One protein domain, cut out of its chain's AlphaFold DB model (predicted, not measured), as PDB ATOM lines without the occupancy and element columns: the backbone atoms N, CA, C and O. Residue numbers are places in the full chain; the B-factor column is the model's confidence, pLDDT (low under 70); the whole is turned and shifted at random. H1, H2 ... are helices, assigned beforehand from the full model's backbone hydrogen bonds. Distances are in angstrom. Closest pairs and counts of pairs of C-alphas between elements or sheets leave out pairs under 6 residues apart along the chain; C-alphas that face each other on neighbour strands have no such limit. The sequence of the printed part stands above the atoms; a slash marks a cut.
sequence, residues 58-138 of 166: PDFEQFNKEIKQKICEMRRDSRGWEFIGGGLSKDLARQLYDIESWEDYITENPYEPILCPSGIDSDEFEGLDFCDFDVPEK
ATOM      1  N   PRO A  58     141.618 140.634 170.552       93.50
ATOM      2  CA  PRO A  58     141.046 140.320 169.248       93.50
ATOM      3  C   PRO A  58     141.416 141.372 168.195       93.50
ATOM      4  O   PRO A  58     141.348 142.581 168.442       93.50
ATOM      5  N   ASP A  59     141.797 140.928 167.001       95.25
ATOM      6  CA  ASP A  59     142.098 141.794 165.867       95.25
ATOM      7  C   ASP A  59     140.909 141.907 164.913       95.25
ATOM      8  O   ASP A  59     140.900 141.371 163.802       95.25
ATOM      9  N   PHE A  60     139.899 142.668 165.335       94.50
ATOM     10  CA  PHE A  60     138.720 142.921 164.509       94.50
ATOM     11  C   PHE A  60     139.041 143.671 163.212       94.50
ATOM     12  O   PHE A  60     138.305 143.548 162.235       94.50
ATOM     13  N   GLU A  61     140.146 144.417 163.140       94.06
ATOM     14  CA  GLU A  61     140.543 145.067 161.888       94.06
ATOM     15  C   GLU A  61     140.950 144.027 160.835       94.06
ATOM     16  O   GLU A  61     140.558 144.134 159.669       94.06
ATOM     17  N   GLN A  62     141.719 143.014 161.242       94.94
ATOM     18  CA  GLN A  62     142.074 141.897 160.373       94.94
ATOM     19  C   GLN A  62     140.851 141.023 160.078       94.94
ATOM     20  O   GLN A  62     140.580 140.745 158.909       94.94
ATOM     21  N   PHE A  63     140.053 140.698 161.098       94.56
ATOM     22  CA  PHE A  63     138.828 139.914 160.943       94.56
ATOM     23  C   PHE A  63     137.871 140.514 159.904       94.56
ATOM     24  O   PHE A  63     137.433 139.825 158.986       94.56
ATOM     25  N   ASN A  64     137.608 141.825 159.976       94.50
ATOM     26  CA  ASN A  64     136.736 142.528 159.029       94.50
ATOM     27  C   ASN A  64     137.234 142.435 157.572       94.50
ATOM     28  O   ASN A  64     136.432 142.457 156.636       94.50
ATOM     29  N   LYS A  65     138.552 142.334 157.349       94.69
ATOM     30  CA  LYS A  65     139.130 142.142 156.007       94.69
ATOM     31  C   LYS A  65     138.938 140.702 155.538       94.69
ATOM     32  O   LYS A  65     138.504 140.478 154.407       94.69
ATOM     33  N   GLU A  66     139.234 139.744 156.407       93.81
ATOM     34  CA  GLU A  66     139.173 138.321 156.090       93.81
ATOM     35  C   GLU A  66     137.727 137.845 155.882       93.81
ATOM     36  O   GLU A  66     137.458 137.132 154.915       93.81
ATOM     37  N   ILE A  67     136.764 138.311 156.685       91.62
ATOM     38  CA  ILE A  67     135.352 137.929 156.527       91.62
ATOM     39  C   ILE A  67     134.763 138.459 155.215       91.62
ATOM     40  O   ILE A  67     134.036 137.750 154.521       91.62
ATOM     41  N   LYS A  68     135.149 139.667 154.784       93.44
ATOM     42  CA  LYS A  68     134.763 140.213 153.469       93.44
ATOM     43  C   LYS A  68     135.330 139.381 152.328       93.44
ATOM     44  O   LYS A  68     134.637 139.134 151.337       93.44
ATOM     45  N   GLN A  69     136.569 138.917 152.466       91.62
ATOM     46  CA  GLN A  69     137.161 137.993 151.508       91.62
ATOM     47  C   GLN A  69     136.406 136.656 151.489       91.62
ATOM     48  O   GLN A  69     136.054 136.186 150.402       91.62
ATOM     49  N   LYS A  70     136.089 136.094 152.661       88.88
ATOM     50  CA  LYS A  70     135.317 134.855 152.812       88.88
ATOM     51  C   LYS A  70     133.944 134.963 152.149       88.88
ATOM     52  O   LYS A  70     133.587 134.096 151.358       88.88
ATOM     53  N   ILE A  71     133.223 136.067 152.343       90.38
ATOM     54  CA  ILE A  71     131.945 136.356 151.666       90.38
ATOM     55  C   ILE A  71     132.112 136.333 150.136       90.38
ATOM     56  O   ILE A  71     131.323 135.710 149.418       90.38
ATOM     57  N   CYS A  72     133.167 136.961 149.605       89.81
ATOM     58  CA  CYS A  72     133.465 136.916 148.171       89.81
ATOM     59  C   CYS A  72     133.844 135.510 147.672       89.81
ATOM     60  O   CYS A  72     133.614 135.197 146.503       89.81
ATOM     61  N   GLU A  73     134.470 134.673 148.496       86.44
ATOM     62  CA  GLU A  73     134.788 133.275 148.178       86.44
ATOM     63  C   GLU A  73     133.527 132.410 148.159       86.44
ATOM     64  O   GLU A  73     133.263 131.751 147.151       86.44
ATOM     65  N   MET A  74     132.692 132.510 149.196       83.38
ATOM     66  CA  MET A  74     131.397 131.828 149.294       83.38
ATOM     67  C   MET A  74     130.488 132.167 148.109       83.38
ATOM     68  O   MET A  74     129.818 131.294 147.561       83.38
ATOM     69  N   ARG A  75     130.511 133.425 147.643       85.06
ATOM     70  CA  ARG A  75     129.743 133.846 146.465       85.06
ATOM     71  C   ARG A  75     130.280 133.286 145.143       85.06
ATOM     72  O   ARG A  75     129.490 133.108 144.209       85.06
ATOM     73  N   ARG A  76     131.600 133.084 145.032       82.81
ATOM     74  CA  ARG A  76     132.287 132.634 143.806       82.81
ATOM     75  C   ARG A  76     132.211 131.125 143.603       82.81
ATOM     76  O   ARG A  76     132.089 130.704 142.456       82.81
ATOM     77  N   ASP A  77     132.297 130.336 144.672       72.12
ATOM     78  CA  ASP A  77     132.298 128.871 144.587       72.12
ATOM     79  C   ASP A  77     131.102 128.255 145.313       72.12
ATOM     80  O   ASP A  77     131.214 127.623 146.358       72.12
ATOM     81  N   SER A  78     129.923 128.418 144.717       62.59
ATOM     82  CA  SER A  78     128.650 127.888 145.215       62.59
ATOM     83  C   SER A  78     128.572 126.352 145.273       62.59
ATOM     84  O   SER A  78     127.630 125.811 145.844       62.59
ATOM     85  N   ARG A  79     129.553 125.638 144.704       56.88
ATOM     86  CA  ARG A  79     129.595 124.165 144.628       56.88
ATOM     87  C   ARG A  79     130.044 123.489 145.927       56.88
ATOM     88  O   ARG A  79     129.833 122.293 146.069       56.88
ATOM     89  N   GLY A  80     130.662 124.229 146.851       56.44
ATOM     90  CA  GLY A  80     131.062 123.726 148.173       56.44
ATOM     91  C   GLY A  80     129.995 123.891 149.262       56.44
ATOM     92  O   GLY A  80     130.192 123.415 150.372       56.44
ATOM     93  N   TRP A  81     128.872 124.546 148.946       60.59
ATOM     94  CA  TRP A  81     127.870 125.006 149.919       60.59
ATOM     95  C   TRP A  81     126.480 124.424 149.630       60.59
ATOM     96  O   TRP A  81     125.468 125.099 149.796       60.59
ATOM     97  N   GLU A  82     126.419 123.177 149.146       52.56
ATOM     98  CA  GLU A  82     125.176 122.512 148.707       52.56
ATOM     99  C   GLU A  82     124.088 122.450 149.796       52.56
ATOM    100  O   GLU A  82     122.903 122.444 149.464       52.56
ATOM    101  N   PHE A  83     124.465 122.492 151.080       53.69
ATOM    102  CA  PHE A  83     123.523 122.599 152.202       53.69
ATOM    103  C   PHE A  83     122.713 123.913 152.208       53.69
ATOM    104  O   PHE A  83     121.625 123.942 152.773       53.69
ATOM    105  N   ILE A  84     123.183 124.954 151.510       53.03
ATOM    106  CA  ILE A  84     122.547 126.281 151.376       53.03
ATOM    107  C   ILE A  84     121.898 126.453 149.994       53.03
ATOM    108  O   ILE A  84     121.901 127.532 149.407       53.03
ATOM    109  N   GLY A  85     121.413 125.366 149.386       50.38
ATOM    110  CA  GLY A  85     120.567 125.448 148.189       50.38
ATOM    111  C   GLY A  85     121.193 126.141 146.967       50.38
ATOM    112  O   GLY A  85     120.460 126.692 146.149       50.38
ATOM    113  N   GLY A  86     122.525 126.116 146.814       55.25
ATOM    114  CA  GLY A  86     123.216 126.676 145.641       55.25
ATOM    115  C   GLY A  86     124.126 127.882 145.903       55.25
ATOM    116  O   GLY A  86     124.569 128.516 144.941       55.25
ATOM    117  N   GLY A  87     124.447 128.160 147.170       65.88
ATOM    118  CA  GLY A  87     125.435 129.151 147.602       65.88
ATOM    119  C   GLY A  87     124.853 130.531 147.913       65.88
ATOM    120  O   GLY A  87     123.676 130.791 147.691       65.88
ATOM    121  N   LEU A  88     125.707 131.416 148.430       80.62
ATOM    122  CA  LEU A  88     125.320 132.720 148.976       80.62
ATOM    123  C   LEU A  88     124.559 133.585 147.950       80.62
ATOM    124  O   LEU A  88     125.098 133.865 146.866       80.62
ATOM    125  N   SER A  89     123.341 134.043 148.277       85.44
ATOM    126  CA  SER A  89     122.573 134.900 147.369       85.44
ATOM    127  C   SER A  89     123.290 136.227 147.117       85.44
ATOM    128  O   SER A  89     124.148 136.682 147.875       85.44
ATOM    129  N   LYS A  90     122.975 136.873 145.989       88.06
ATOM    130  CA  LYS A  90     123.577 138.171 145.644       88.06
ATOM    131  C   LYS A  90     123.224 139.246 146.679       88.06
ATOM    132  O   LYS A  90     124.076 140.084 146.972       88.06
ATOM    133  N   ASP A  91     121.992 139.225 147.173       89.44
ATOM    134  CA  ASP A  91     121.481 140.253 148.072       89.44
ATOM    135  C   ASP A  91     122.038 140.048 149.483       89.44
ATOM    136  O   ASP A  91     122.585 140.999 150.043       89.44
ATOM    137  N   LEU A  92     122.059 138.809 149.990       89.25
ATOM    138  CA  LEU A  92     122.707 138.494 151.263       89.25
ATOM    139  C   LEU A  92     124.215 138.774 151.214       89.25
ATOM    140  O   LEU A  92     124.748 139.438 152.098       89.25
ATOM    141  N   ALA A  93     124.910 138.376 150.141       90.75
ATOM    142  CA  ALA A  93     126.335 138.683 149.978       90.75
ATOM    143  C   ALA A  93     126.624 140.188 150.051       90.75
ATOM    144  O   ALA A  93     127.627 140.594 150.634       90.75
ATOM    145  N   ARG A  94     125.761 141.019 149.453       92.31
ATOM    146  CA  ARG A  94     125.892 142.479 149.514       92.31
ATOM    147  C   ARG A  94     125.676 142.985 150.939       92.31
ATOM    148  O   ARG A  94     126.504 143.754 151.409       92.31
ATOM    149  N   GLN A  95     124.621 142.529 151.615       93.06
ATOM    150  CA  GLN A  95     124.316 142.927 152.992       93.06
ATOM    151  C   GLN A  95     125.469 142.594 153.947       93.06
ATOM    152  O   GLN A  95     125.918 143.467 154.679       93.06
ATOM    153  N   LEU A  96     126.005 141.371 153.879       92.62
ATOM    154  CA  LEU A  96     127.120 140.936 154.726       92.62
ATOM    155  C   LEU A  96     128.420 141.696 154.416       92.62
ATOM    156  O   LEU A  96     129.187 142.024 155.319       92.62
ATOM    157  N   TYR A  97     128.689 141.979 153.137       93.38
ATOM    158  CA  TYR A  97     129.902 142.691 152.722       93.38
ATOM    159  C   TYR A  97     129.904 144.163 153.158       93.38
ATOM    160  O   TYR A  97     130.963 144.719 153.471       93.38
ATOM    161  N   ASP A  98     128.728 144.789 153.171       94.38
ATOM    162  CA  ASP A  98     128.558 146.199 153.517       94.38
ATOM    163  C   ASP A  98     128.603 146.448 155.040       94.38
ATOM    164  O   ASP A  98     128.675 147.602 155.459       94.38
ATOM    165  N   ILE A  99     128.647 145.398 155.874       93.00
ATOM    166  CA  ILE A  99     128.893 145.530 157.317       93.00
ATOM    167  C   ILE A  99     130.267 146.175 157.549       93.00
ATOM    168  O   ILE A  99     131.303 145.731 157.033       93.00
ATOM    169  N   GLU A 100     130.270 147.267 158.313       91.00
ATOM    170  CA  GLU A 100     131.483 148.023 158.632       91.00
ATOM    171  C   GLU A 100     132.302 147.346 159.728       91.00
ATOM    172  O   GLU A 100     133.517 147.209 159.577       91.00
ATOM    173  N   SER A 101     131.630 146.896 160.792       93.25
ATOM    174  CA  SER A 101     132.240 146.196 161.917       93.25
ATOM    175  C   SER A 101     131.459 144.938 162.255       93.25
ATOM    176  O   SER A 101     130.258 144.993 162.511       93.25
ATOM    177  N   TRP A 102     132.163 143.812 162.276       92.56
ATOM    178  CA  TRP A 102     131.618 142.532 162.703       92.56
ATOM    179  C   TRP A 102     131.718 142.276 164.209       92.56
ATOM    180  O   TRP A 102     131.141 141.304 164.678       92.56
ATOM    181  N   GLU A 103     132.409 143.134 164.966       93.00
ATOM    182  CA  GLU A 103     132.661 142.958 166.407       93.00
ATOM    183  C   GLU A 103     131.377 142.723 167.218       93.00
ATOM    184  O   GLU A 103     131.329 141.803 168.026       93.00
ATOM    185  N   ASP A 104     130.310 143.469 166.924       91.75
ATOM    186  CA  ASP A 104     129.021 143.372 167.628       91.75
ATOM    187  C   ASP A 104     128.273 142.049 167.378       91.75
ATOM    188  O   ASP A 104     127.296 141.739 168.063       91.75
ATOM    189  N   TYR A 105     128.708 141.275 166.383       91.19
ATOM    190  CA  TYR A 105     128.104 140.002 165.994       91.19
ATOM    191  C   TYR A 105     128.956 138.800 166.404       91.19
ATOM    192  O   TYR A 105     128.569 137.662 166.143       91.19
ATOM    193  N   ILE A 106     130.104 139.036 167.047       90.31
ATOM    194  CA  ILE A 106     130.962 137.982 167.578       90.31
ATOM    195  C   ILE A 106     130.753 137.848 169.083       90.31
ATOM    196  O   ILE A 106     130.768 138.817 169.839       90.31
ATOM    197  N   THR A 107     130.582 136.609 169.522       86.88
ATOM    198  CA  THR A 107     130.464 136.238 170.928       86.88
ATOM    199  C   THR A 107     131.840 136.056 171.564       86.88
ATOM    200  O   THR A 107     132.790 135.615 170.922       86.88
ATOM    201  N   GLU A 108     131.959 136.329 172.868       81.75
ATOM    202  CA  GLU A 108     133.202 136.055 173.615       81.75
ATOM    203  C   GLU A 108     133.545 134.554 173.660       81.75
ATOM    204  O   GLU A 108     134.696 134.173 173.875       81.75
ATOM    205  N   ASN A 109     132.537 133.696 173.489       83.50
ATOM    206  CA  ASN A 109     132.688 132.253 173.437       83.50
ATOM    207  C   ASN A 109     132.989 131.807 171.991       83.50
ATOM    208  O   ASN A 109     132.121 131.974 171.136       83.50
ATOM    209  N   PRO A 110     134.157 131.195 171.712       78.12
ATOM    210  CA  PRO A 110     134.541 130.780 170.358       78.12
ATOM    211  C   PRO A 110     133.716 129.601 169.820       78.12
ATOM    212  O   PRO A 110     133.776 129.294 168.638       78.12
ATOM    213  N   TYR A 111     132.956 128.917 170.680       79.75
ATOM    214  CA  TYR A 111     132.058 127.832 170.270       79.75
ATOM    215  C   TYR A 111     130.640 128.314 169.952       79.75
ATOM    216  O   TYR A 111     129.799 127.510 169.549       79.75
ATOM    217  N   GLU A 112     130.345 129.590 170.198       84.88
ATOM    218  CA  GLU A 112     129.073 130.186 169.815       84.88
ATOM    219  C   GLU A 112     129.150 130.690 168.367       84.88
ATOM    220  O   GLU A 112     130.182 131.211 167.942       84.88
ATOM    221  N   PRO A 113     128.080 130.499 167.578       83.94
ATOM    222  CA  PRO A 113     128.058 130.940 166.193       83.94
ATOM    223  C   PRO A 113     128.039 132.468 166.100       83.94
ATOM    224  O   PRO A 113     127.538 133.158 166.991       83.94
ATOM    225  N   ILE A 114     128.509 132.986 164.963       87.56
ATOM    226  CA  ILE A 114     128.368 134.402 164.612       87.56
ATOM    227  C   ILE A 114     126.880 134.771 164.635       87.56
ATOM    228  O   ILE A 114     126.050 134.097 164.020       87.56
ATOM    229  N   LEU A 115     126.543 135.844 165.344       89.81
ATOM    230  CA  LEU A 115     125.170 136.315 165.472       89.81
ATOM    231  C   LEU A 115     124.684 136.897 164.143       89.81
ATOM    232  O   LEU A 115     125.410 137.626 163.468       89.81
ATOM    233  N   CYS A 116     123.430 136.618 163.787       89.81
ATOM    234  CA  CYS A 116     122.812 137.207 162.604       89.81
ATOM    235  C   CYS A 116     122.686 138.735 162.772       89.81
ATOM    236  O   CYS A 116     122.032 139.192 163.720       89.81
ATOM    237  N   PRO A 117     123.280 139.545 161.875       89.50
ATOM    238  CA  PRO A 117     123.154 140.994 161.926       89.50
ATOM    239  C   PRO A 117     121.706 141.464 161.769       89.50
ATOM    240  O   PRO A 117     120.919 140.924 160.992       89.50
ATOM    241  N   SER A 118     121.341 142.529 162.484       83.06
ATOM    242  CA  SER A 118     119.980 143.069 162.431       83.06
ATOM    243  C   SER A 118     119.616 143.545 161.021       83.06
ATOM    244  O   SER A 118     120.324 144.375 160.450       83.06
ATOM    245  N   GLY A 119     118.474 143.092 160.498       80.69
ATOM    246  CA  GLY A 119     117.989 143.473 159.165       80.69
ATOM    247  C   GLY A 119     118.438 142.542 158.038       80.69
ATOM    248  O   GLY A 119     118.092 142.798 156.886       80.69
ATOM    249  N   ILE A 120     119.160 141.472 158.372       86.50
ATOM    250  CA  ILE A 120     119.472 140.367 157.468       86.50
ATOM    251  C   ILE A 120     118.399 139.277 157.595       86.50
ATOM    252  O   ILE A 120     117.809 139.091 158.661       86.50
ATOM    253  N   ASP A 121     118.114 138.591 156.487       81.50
ATOM    254  CA  ASP A 121     117.226 137.428 156.464       81.50
ATOM    255  C   ASP A 121     117.824 136.290 157.312       81.50
ATOM    256  O   ASP A 121     118.902 135.777 157.004       81.50
ATOM    257  N   SER A 122     117.148 135.936 158.408       80.75
ATOM    258  CA  SER A 122     117.629 134.931 159.360       80.75
ATOM    259  C   SER A 122     117.694 133.536 158.758       80.75
ATOM    260  O   SER A 122     118.616 132.797 159.077       80.75
ATOM    261  N   ASP A 123     116.761 133.185 157.874       80.56
ATOM    262  CA  ASP A 123     116.635 131.824 157.358       80.56
ATOM    263  C   ASP A 123     117.773 131.520 156.373       80.56
ATOM    264  O   ASP A 123     118.360 130.437 156.399       80.56
ATOM    265  N   GLU A 124     118.133 132.492 155.525       79.38
ATOM    266  CA  GLU A 124     119.295 132.361 154.641       79.38
ATOM    267  C   GLU A 124     120.619 132.448 155.426       79.38
ATOM    268  O   GLU A 124     121.563 131.718 155.115       79.38
ATOM    269  N   PHE A 125     120.691 133.295 156.463       85.44
ATOM    270  CA  PHE A 125     121.884 133.435 157.304       85.44
ATOM    271  C   PHE A 125     122.173 132.185 158.144       85.44
ATOM    272  O   PHE A 125     123.321 131.760 158.209       85.44
ATOM    273  N   GLU A 126     121.159 131.572 158.758       81.94
ATOM    274  CA  GLU A 126     121.304 130.347 159.563       81.94
ATOM    275  C   GLU A 126     121.806 129.157 158.737       81.94
ATOM    276  O   GLU A 126     122.434 128.244 159.273       81.94
ATOM    277  N   GLY A 127     121.566 129.173 157.424       77.44
ATOM    278  CA  GLY A 127     122.145 128.200 156.506       77.44
ATOM    279  C   GLY A 127     123.651 128.380 156.294       77.44
ATOM    280  O   GLY A 127     124.303 127.433 155.857       77.44
ATOM    281  N   LEU A 128     124.214 129.562 156.579       79.06
ATOM    282  CA  LEU A 128     125.631 129.857 156.375       79.06
ATOM    283  C   LEU A 128     126.502 129.146 157.405       79.06
ATOM    284  O   LEU A 128     126.421 129.392 158.604       79.06
ATOM    285  N   ASP A 129     127.429 128.341 156.900       77.50
ATOM    286  CA  ASP A 129     128.554 127.852 157.679       77.50
ATOM    287  C   ASP A 129     129.793 128.692 157.345       77.50
ATOM    288  O   ASP A 129     130.302 128.669 156.220       77.50
ATOM    289  N   PHE A 130     130.280 129.459 158.319       76.31
ATOM    290  CA  PHE A 130     131.516 130.225 158.159       76.31
ATOM    291  C   PHE A 130     132.779 129.345 158.282       76.31
ATOM    292  O   PHE A 130     133.858 129.814 157.921       76.31
ATOM    293  N   CYS A 131     132.646 128.057 158.639       64.62
ATOM    294  CA  CYS A 131     133.706 127.059 158.836       64.62
ATOM    295  C   CYS A 131     134.792 127.512 159.822       64.62
ATOM    296  O   CYS A 131     135.847 127.961 159.371       64.62
ATOM    297  N   ASP A 132     134.538 127.373 161.131       68.69
ATOM    298  CA  ASP A 132     135.481 127.675 162.229       68.69
ATOM    299  C   ASP A 132     136.293 128.962 161.979       68.69
ATOM    300  O   ASP A 132     137.522 129.000 162.060       68.69
ATOM    301  N   PHE A 133     135.596 130.015 161.542       79.25
ATOM    302  CA  PHE A 133     136.215 131.278 161.168       79.25
ATOM    303  C   PHE A 133     136.481 132.112 162.420       79.25
ATOM    304  O   PHE A 133     135.667 132.946 162.819       79.25
ATOM    305  N   ASP A 134     137.617 131.830 163.051       84.88
ATOM    306  CA  ASP A 134     138.019 132.436 164.314       84.88
ATOM    307  C   ASP A 134     138.448 133.899 164.163       84.88
ATOM    308  O   ASP A 134     139.010 134.319 163.146       84.88
ATOM    309  N   VAL A 135     138.249 134.681 165.228       91.00
ATOM    310  CA  VAL A 135     138.814 136.031 165.303       91.00
ATOM    311  C   VAL A 135     140.323 135.934 165.548       91.00
ATOM    312  O   VAL A 135     140.731 135.382 166.574       91.00
ATOM    313  N   PRO A 136     141.174 136.476 164.655       92.44
ATOM    314  CA  PRO A 136     142.613 136.486 164.866       92.44
ATOM    315  C   PRO A 136     142.976 137.306 166.107       92.44
ATOM    316  O   PRO A 136     142.301 138.271 166.456       92.44
ATOM    317  N   GLU A 137     144.080 136.953 166.759       94.19
ATOM    318  CA  GLU A 137     144.620 137.708 167.888       94.19
ATOM    319  C   GLU A 137     145.806 138.574 167.458       94.19
ATOM    320  O   GLU A 137     146.658 138.162 166.665       94.19
ATOM    321  N   LYS A 138     145.924 139.753 168.067       95.06
ATOM    322  CA  LYS A 138     147.125 140.591 168.007       95.06
ATOM    323  C   LYS A 138     147.644 140.889 169.402       95.06
ATOM    324  O   LYS A 138     146.934 140.738 170.393       95.06
TER     325      LYS A 138
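Overview. This is residues 58 to 138 of the 166 residues of an uncharacterized protein of Vibrio tasmaniensis (UniProt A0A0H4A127). With little regular structure, this is a long helix, H1, paired side by side with the shorter H2 as a hairpin, while long loops and the small helix H3 make up the rest. The 81 printed residues hold three named helices, in the order H1, H2, H3, and no named strand; the class is all helix, with 30 residues in named elements. The whole is compact, radius of gyration of the C-alphas 12.2 A, spanning 35 by 24 by 22 A.

Along the chain. Find C-alpha 60 at (138.720, 142.921, 164.509); from there H1, residues 60 to 76, runs 24.0 A. H2 is residues 90 to 97, 10.5 A. H3, residues 122 to 126, ends at C-alpha 126, (121.304, 130.347, 159.563).

Arrangement. Look at residues 68 to 75, with which alone H1 touches H2; the closest C-alphas, of Lys 68 and Tyr 97, are 5.5 A apart. This helical hairpin runs opposite ways at a shallow tilt of 13 degrees. H3 is close to H2 but not clearly touching, the closest C-alphas, of Leu 92 and Glu 124, being 7.8 A apart; H1 and H3 are apart. Every O i to N i+4 pair is within hydrogen-bond range in H2 and H3, and 11 of 13 in H1.

Size, cuts and confidence. The farthest C-alphas, of Gly 85 and Lys 138, are 36.4 A apart. The printed part has no cut, and both links are long. Look for pLDDT under 70 at residues 78 to 87 and 131 to 132.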